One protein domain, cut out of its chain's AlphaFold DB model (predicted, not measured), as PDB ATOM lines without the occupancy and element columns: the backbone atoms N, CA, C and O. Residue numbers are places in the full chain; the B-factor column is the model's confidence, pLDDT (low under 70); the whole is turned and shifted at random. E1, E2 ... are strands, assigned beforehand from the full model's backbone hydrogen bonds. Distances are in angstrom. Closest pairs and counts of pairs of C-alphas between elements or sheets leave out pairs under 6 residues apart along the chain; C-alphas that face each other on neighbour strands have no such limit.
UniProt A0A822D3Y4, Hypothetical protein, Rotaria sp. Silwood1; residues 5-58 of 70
ATOM      1  N   ASP A   5     -32.124 -47.251  72.114       92.88
ATOM      2  CA  ASP A   5     -30.868 -46.650  71.666       92.88
ATOM      3  C   ASP A   5     -30.178 -46.002  72.883       92.88
ATOM      4  O   ASP A   5     -30.787 -45.210  73.617       92.88
ATOM      5  N   ILE A   6     -28.961 -46.457  73.201       93.94
ATOM      6  CA  ILE A   6     -28.310 -46.223  74.493       93.94
ATOM      7  C   ILE A   6     -26.865 -45.762  74.302       93.94
ATOM      8  O   ILE A   6     -25.977 -46.545  73.976       93.94
ATOM      9  N   ALA A   7     -26.595 -44.534  74.736       94.19
ATOM     10  CA  ALA A   7     -25.245 -44.078  75.034       94.19
ATOM     11  C   ALA A   7     -24.801 -44.475  76.448       94.19
ATOM     12  O   ALA A   7     -25.462 -44.148  77.438       94.19
ATOM     13  N   ILE A   8     -23.630 -45.106  76.567       94.88
ATOM     14  CA  ILE A   8     -22.940 -45.305  77.853       94.88
ATOM     15  C   ILE A   8     -21.594 -44.592  77.811       94.88
ATOM     16  O   ILE A   8     -20.759 -44.920  76.974       94.88
ATOM     17  N   GLY A   9     -21.354 -43.660  78.734       94.94
ATOM     18  CA  GLY A   9     -20.091 -42.930  78.814       94.94
ATOM     19  C   GLY A   9     -19.499 -42.882  80.217       94.94
ATOM     20  O   GLY A   9     -20.224 -42.924  81.209       94.94
ATOM     21  N   TRP A  10     -18.172 -42.793  80.288       96.19
ATOM     22  CA  TRP A  10     -17.414 -42.622  81.529       96.19
ATOM     23  C   TRP A  10     -16.109 -41.857  81.276       96.19
ATOM     24  O   TRP A  10     -15.645 -41.739  80.138       96.19
ATOM     25  N   VAL A  11     -15.519 -41.341  82.353       96.44
ATOM     26  CA  VAL A  11     -14.165 -40.776  82.377       96.44
ATOM     27  C   VAL A  11     -13.304 -41.726  83.204       96.44
ATOM     28  O   VAL A  11     -13.712 -42.130  84.288       96.44
ATOM     29  N   ASP A  12     -12.164 -42.164  82.674       93.44
ATOM     30  CA  ASP A  12     -11.258 -43.035  83.429       93.44
ATOM     31  C   ASP A  12     -10.350 -42.246  84.390       93.44
ATOM     32  O   ASP A  12     -10.336 -41.014  84.410       93.44
ATOM     33  N   SER A  13      -9.559 -42.960  85.193       91.69
ATOM     34  CA  SER A  13      -8.651 -42.352  86.175       91.69
ATOM     35  C   SER A  13      -7.537 -41.494  85.562       91.69
ATOM     36  O   SER A  13      -6.897 -40.730  86.282       91.69
ATOM     37  N   LEU A  14      -7.300 -41.601  84.250       92.62
ATOM     38  CA  LEU A  14      -6.346 -40.782  83.499       92.62
ATOM     39  C   LEU A  14      -7.020 -39.561  82.851       92.62
ATOM     40  O   LEU A  14      -6.358 -38.784  82.165       92.62
ATOM     41  N   GLY A  15      -8.327 -39.380  83.059       91.44
ATOM     42  CA  GLY A  15      -9.114 -38.300  82.472       91.44
ATOM     43  C   GLY A  15      -9.555 -38.569  81.032       91.44
ATOM     44  O   GLY A  15     -10.060 -37.658  80.374       91.44
ATOM     45  N   LYS A  16      -9.386 -39.791  80.510       94.62
ATOM     46  CA  LYS A  16      -9.837 -40.132  79.159       94.62
ATOM     47  C   LYS A  16     -11.345 -40.357  79.162       94.62
ATOM     48  O   LYS A  16     -11.863 -41.222  79.866       94.62
ATOM     49  N   VAL A  17     -12.042 -39.607  78.315       96.81
ATOM     50  CA  VAL A  17     -13.473 -39.789  78.066       96.81
ATOM     51  C   VAL A  17     -13.708 -40.926  77.073       96.81
ATOM     52  O   VAL A  17     -13.044 -41.016  76.040       96.81
ATOM     53  N   THR A  18     -14.665 -41.794  77.386       95.31
ATOM     54  CA  THR A  18     -15.149 -42.846  76.489       95.31
ATOM     55  C   THR A  18     -16.667 -42.768  76.410       95.31
ATOM     56  O   THR A  18     -17.326 -42.544  77.425       95.31
ATOM     57  N   ILE A  19     -17.216 -42.966  75.213       95.81
ATOM     58  CA  ILE A  19     -18.639 -43.214  74.985       95.81
ATOM     59  C   ILE A  19     -18.773 -44.476  74.133       95.81
ATOM     60  O   ILE A  19     -17.904 -44.757  73.307       95.81
ATOM     61  N   GLN A  20     -19.818 -45.252  74.379       94.50
ATOM     62  CA  GLN A  20     -20.156 -46.444  73.617       94.50
ATOM     63  C   GLN A  20     -21.602 -46.376  73.176       94.50
ATOM     64  O   GLN A  20     -22.477 -46.055  73.987       94.50
ATOM     65  N   ASP A  21     -21.804 -46.755  71.922       93.31
ATOM     66  CA  ASP A  21     -23.109 -46.949  71.319       93.31
ATOM     67  C   ASP A  21     -23.597 -48.379  71.548       93.31
ATOM     68  O   ASP A  21     -22.843 -49.352  71.370       93.31
ATOM     69  N   ARG A  22     -24.831 -48.511  72.032       94.56
ATOM     70  CA  ARG A  22     -25.413 -49.784  72.443       94.56
ATOM     71  C   ARG A  22     -26.897 -49.852  72.138       94.56
ATOM     72  O   ARG A  22     -27.650 -48.929  72.424       94.56
ATOM     73  N   TYR A  23     -27.327 -51.056  71.780       94.38
ATOM     74  CA  TYR A  23     -28.730 -51.372  71.558       94.38
ATOM     75  C   TYR A  23     -29.233 -52.467  72.502       94.38
ATOM     76  O   TYR A  23     -28.558 -53.468  72.791       94.38
ATOM     77  N   ALA A  24     -30.447 -52.284  73.020       94.12
ATOM     78  CA  ALA A  24     -31.062 -53.210  73.963       94.12
ATOM     79  C   ALA A  24     -32.156 -54.075  73.317       94.12
ATOM     80  O   ALA A  24     -33.249 -53.608  73.021       94.12
ATOM     81  N   PHE A  25     -31.909 -55.383  73.229       91.12
ATOM     82  CA  PHE A  25     -32.843 -56.375  72.668       91.12
ATOM     83  C   PHE A  25     -33.864 -56.937  73.676       91.12
ATOM     84  O   PHE A  25     -34.648 -57.828  73.353       91.12
ATOM     85  N   GLY A  26     -33.838 -56.490  74.936       90.75
ATOM     86  CA  GLY A  26     -34.700 -57.046  75.977       90.75
ATOM     87  C   GLY A  26     -34.236 -56.734  77.395       90.75
ATOM     88  O   GLY A  26     -33.603 -55.714  77.657       90.75
ATOM     89  N   ARG A  27     -34.577 -57.616  78.342       91.12
ATOM     90  CA  ARG A  27     -34.131 -57.534  79.746       91.12
ATOM     91  C   ARG A  27     -32.772 -58.213  79.929       91.12
ATOM     92  O   ARG A  27     -32.623 -59.129  80.730       91.12
ATOM     93  N   SER A  28     -31.798 -57.775  79.148       91.38
ATOM     94  CA  SER A  28     -30.422 -58.266  79.165       91.38
ATOM     95  C   SER A  28     -29.451 -57.090  79.086       91.38
ATOM     96  O   SER A  28     -29.858 -55.939  78.918       91.38
ATOM     97  N   LYS A  29     -28.154 -57.373  79.235       91.75
ATOM     98  CA  LYS A  29     -27.104 -56.377  79.011       91.75
ATOM     99  C   LYS A  29     -27.228 -55.830  77.576       91.75
ATOM    100  O   LYS A  29     -27.186 -56.646  76.654       91.75
ATOM    101  N   PRO A  30     -27.326 -54.500  77.374       93.56
ATOM    102  CA  PRO A  30     -27.321 -53.911  76.039       93.56
ATOM    103  C   PRO A  30     -26.063 -54.321  75.276       93.56
ATOM    104  O   PRO A  30     -24.948 -54.254  75.816       93.56
ATOM    105  N   MET A  31     -26.245 -54.787  74.046       92.25
ATOM    106  CA  MET A  31     -25.134 -55.184  73.188       92.25
ATOM    107  C   MET A  31     -24.487 -53.935  72.595       92.25
ATOM    108  O   MET A  31     -25.118 -52.887  72.542       92.25
ATOM    109  N   ILE A  32     -23.212 -54.033  72.224       90.06
ATOM    110  CA  ILE A  32     -22.578 -52.984  71.417       90.06
ATOM    111  C   ILE A  32     -23.340 -52.923  70.097       90.06
ATOM    112  O   ILE A  32     -23.654 -53.986  69.550       90.06
ATOM    113  N   ASP A  33     -23.665 -51.716  69.636       85.94
ATOM    114  CA  ASP A  33     -24.209 -51.572  68.296       85.94
ATOM    115  C   ASP A  33     -23.121 -51.942  67.283       85.94
ATOM    116  O   ASP A  33     -22.071 -51.307  67.188       85.94
ATOM    117  N   ASN A  34     -23.317 -53.075  66.618       74.69
ATOM    118  CA  ASN A  34     -22.344 -53.605  65.671       74.69
ATOM    119  C   ASN A  34     -22.616 -53.110  64.245       74.69
ATOM    120  O   ASN A  34     -21.839 -53.441  63.349       74.69
ATOM    121  N   THR A  35     -23.719 -52.389  64.028       75.69
ATOM    122  CA  THR A  35     -24.106 -51.851  62.724       75.69
ATOM    123  C   THR A  35     -23.301 -50.587  62.466       75.69
ATOM    124  O   THR A  35     -22.517 -50.532  61.513       75.69
ATOM    125  N   THR A  36     -23.406 -49.630  63.384       80.69
ATOM    126  CA  THR A  36     -22.658 -48.374  63.390       80.69
ATOM    127  C   THR A  36     -22.303 -47.969  64.823       80.69
ATOM    128  O   THR A  36     -22.729 -48.571  65.802       80.69
ATOM    129  N   GLN A  37     -21.379 -47.019  64.957       82.44
ATOM    130  CA  GLN A  37     -21.062 -46.375  66.231       82.44
ATOM    131  C   GLN A  37     -21.261 -44.882  66.003       82.44
ATOM    132  O   GLN A  37     -20.369 -44.216  65.467       82.44
ATOM    133  N   ASP A  38     -22.432 -44.371  66.366       85.44
ATOM    134  CA  ASP A  38     -22.861 -43.027  65.962       85.44
ATOM    135  C   ASP A  38     -22.618 -41.953  67.027       85.44
ATOM    136  O   ASP A  38     -22.713 -40.744  66.770       85.44
ATOM    137  N   TRP A  39     -22.241 -42.380  68.231       90.62
ATOM    138  CA  TRP A  39     -21.932 -41.505  69.354       90.62
ATOM    139  C   TRP A  39     -20.434 -41.226  69.436       90.62
ATOM    140  O   TRP A  39     -19.612 -42.126  69.604       90.62
ATOM    141  N   PHE A  40     -20.069 -39.945  69.415       93.31
ATOM    142  CA  PHE A  40     -18.675 -39.512  69.498       93.31
ATOM    143  C   PHE A  40     -18.440 -38.681  70.752       93.31
ATOM    144  O   PHE A  40     -19.062 -37.633  70.943       93.31
ATOM    145  N   ALA A  41     -17.497 -39.117  71.586       94.81
ATOM    146  CA  ALA A  41     -17.055 -38.340  72.734       94.81
ATOM    147  C   ALA A  41     -16.295 -37.093  72.262       94.81
ATOM    148  O   ALA A  41     -15.421 -37.174  71.398       94.81
ATOM    149  N   LEU A  42     -16.629 -35.939  72.837       94.50
ATOM    150  CA  LEU A  42     -15.948 -34.673  72.575       94.50
ATOM    151  C   LEU A  42     -15.023 -34.320  73.732       94.50
ATOM    152  O   LEU A  42     -13.827 -34.124  73.539       94.50
ATOM    153  N   GLN A  43     -15.583 -34.241  74.939       95.12
ATOM    154  CA  GLN A  43     -14.858 -33.891  76.156       95.12
ATOM    155  C   GLN A  43     -15.481 -34.612  77.347       95.12
ATOM    156  O   GLN A  43     -16.668 -34.932  77.342       95.12
ATOM    157  N   GLY A  44     -14.690 -34.844  78.387       95.56
ATOM    158  CA  GLY A  44     -15.188 -35.359  79.651       95.56
ATOM    159  C   GLY A  44     -14.360 -34.826  80.804       95.56
ATOM    160  O   GLY A  44     -13.164 -34.579  80.661       95.56
ATOM    161  N   ARG A  45     -15.011 -34.614  81.942       95.12
ATOM    162  CA  ARG A  45     -14.354 -34.217  83.183       95.12
ATOM    163  C   ARG A  45     -15.030 -34.913  84.343       95.12
ATOM    164  O   ARG A  45     -16.250 -34.868  84.462       95.12
ATOM    165  N   GLU A  46     -14.213 -35.465  85.223       95.88
ATOM    166  CA  GLU A  46     -14.636 -35.889  86.547       95.88
ATOM    167  C   GLU A  46     -13.982 -34.982  87.590       95.88
ATOM    168  O   GLU A  46     -12.760 -34.832  87.618       95.88
ATOM    169  N   GLN A  47     -14.790 -34.295  88.396       93.56
ATOM    170  CA  GLN A  47     -14.297 -33.381  89.423       93.56
ATOM    171  C   GLN A  47     -15.325 -33.224  90.546       93.56
ATOM    172  O   GLN A  47     -16.512 -33.034  90.293       93.56
ATOM    173  N   ASN A  48     -14.859 -33.237  91.800       93.38
ATOM    174  CA  ASN A  48     -15.680 -32.978  92.990       93.38
ATOM    175  C   ASN A  48     -16.931 -33.878  93.093       93.38
ATOM    176  O   ASN A  48     -17.988 -33.415  93.512       93.38
ATOM    177  N   GLY A  49     -16.820 -35.149  92.688       93.56
ATOM    178  CA  GLY A  49     -17.930 -36.110  92.709       93.56
ATOM    179  C   GLY A  49     -18.919 -35.988  91.545       93.56
ATOM    180  O   GLY A  49     -19.922 -36.696  91.538       93.56
ATOM    181  N   TRP A  50     -18.645 -35.124  90.563       94.56
ATOM    182  CA  TRP A  50     -19.450 -34.973  89.351       94.56
ATOM    183  C   TRP A  50     -18.682 -35.450  88.124       94.56
ATOM    184  O   TRP A  50     -17.513 -35.100  87.956       94.56
ATOM    185  N   THR A  51     -19.373 -36.154  87.231       95.75
ATOM    186  CA  THR A  51     -18.859 -36.539  85.913       95.75
ATOM    187  C   THR A  51     -19.697 -35.847  84.844       95.75
ATOM    188  O   THR A  51     -20.907 -36.050  84.759       95.75
ATOM    189  N   ALA A  52     -19.059 -35.006  84.034       95.69
ATOM    190  CA  ALA A  52     -19.669 -34.343  82.888       95.69
ATOM    191  C   ALA A  52     -19.054 -34.896  81.602       95.69
ATOM    192  O   ALA A  52     -17.831 -34.943  81.474       95.69
ATOM    193  N   ILE A  53     -19.896 -35.301  80.652       97.19
ATOM    194  CA  ILE A  53     -19.479 -35.841  79.354       97.19
ATOM    195  C   ILE A  53     -20.207 -35.072  78.263       97.19
ATOM    196  O   ILE A  53     -21.434 -35.003  78.246       97.19
ATOM    197  N   GLN A  54     -19.435 -34.503  77.348       96.56
ATOM    198  CA  GLN A  54     -19.926 -33.881  76.134       96.56
ATOM    199  C   GLN A  54     -19.720 -34.848  74.971       96.56
ATOM    200  O   GLN A  54     -18.624 -35.380  74.775       96.56
ATOM    201  N   PHE A  55     -20.765 -35.045  74.178       95.88
ATOM    202  CA  PHE A  55     -20.755 -35.913  73.009       95.88
ATOM    203  C   PHE A  55     -21.489 -35.250  71.844       95.88
ATOM    204  O   PHE A  55     -22.176 -34.242  72.017       95.88
ATOM    205  N   LYS A  56     -21.345 -35.830  70.654       94.88
ATOM    206  CA  LYS A  56     -22.170 -35.521  69.483       94.88
ATOM    207  C   LYS A  56     -22.706 -36.805  68.859       94.88
ATOM    208  O   LYS A  56     -22.045 -37.839  68.923       94.88
ATOM    209  N   ARG A  57     -23.867 -36.680  68.227       94.94
ATOM    210  CA  ARG A  57     -24.535 -37.679  67.393       94.94
ATOM    211  C   ARG A  57     -25.382 -36.930  66.361       94.94
ATOM    212  O   ARG A  57     -25.799 -35.800  66.632       94.94
ATOM    213  N   LEU A  58     -25.590 -37.508  65.182       93.88
ATOM    214  CA  LEU A  58     -26.546 -36.970  64.210       93.88
ATOM    215  C   LEU A  58     -27.986 -37.122  64.730       93.88
ATOM    216  O   LEU A  58     -28.272 -38.014  65.519       93.88
TER     217      LEU A  58
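AT A GLANCE: This is residues 5 to 58 of the 70 residues of the protein "Hypothetical protein" of Rotaria sp. Silwood1 (UniProt A0A822D3Y4). Two hairpins of strands, E1 with E2 and E3 with E4, are packed partly face to face with their strands crossed, so that the turn end of the first hairpin lies over the middle of the second. The long stretch of residues 25 to 39 loops out past the other end of the first hairpin and comes back to the start of E3, and its residues 31 and 32 pair briefly beside E2. The printed part has 54 residues with no named helix and four named strands, in the order E1, E2, E3, E4, and its class is all strand. Each sheet has two antiparallel strands, in the orders E1 - E2 and E3 - E4. The whole is only just loose, close to compact, with a radius of gyration of the C-alphas of 12.3 A and spans of 35 by 25 by 16 A.

HOW THE PARTS SIT: E1, residues 5 to 11, and E2, residues 17 to 24, form an antiparallel hairpin, with 156 degrees between their directions. N 8 and O 20 are within hydrogen-bond range at 3.0 A, and N 20 and O 8 at 2.8 A. Residues 22 to 23 of E2 also pair with residues 31 to 32, antiparallel. E3, residues 40 to 47, and E4, residues 50 to 56, form the other antiparallel hairpin, with 168 degrees between their directions. Here N 45 and O 52 are within hydrogen-bond range at 2.9 A, and N 52 and O 45 at 2.8 A. Between the hairpins, E2 and E3 have 8 pairs of C-alphas within 8 A, the closest being those of Val 17 and Gly 44, 5.0 A apart. The closest C-alphas of E1 and E3 are those of Val 11 and Gly 44, 6.1 A apart. The closest C-alphas of E1 and E4 are those of Gly 9 and Ile 53, 7.1 A apart.

IN THESE COORDINATES: E1 begins at C-alpha 5, at (-30.868, -46.650, 71.666), and is 20.7 A long from first to last C-alpha. E2 is 22.5 A long and ends at C-alpha 24, at (-31.062, -53.210, 73.963). E3 is 21.3 A long. E4 is 20.1 A long and ends at C-alpha 56, at (-22.170, -35.521, 69.483).

THE WHOLE: The two C-alphas farthest apart are those of Thr 35 and Asn 48, at 36.6 A, while the first and last printed C-alphas, those of Asp 5 and Leu 58, are 13.0 A apart. The links from E1 to E2 and from E3 to E4 are tight, and the link from E2 to E3, with 15 residues, is long. The printed part has no cut. The mean pLDDT of the printed part is 92.5, and no printed residue is under 70.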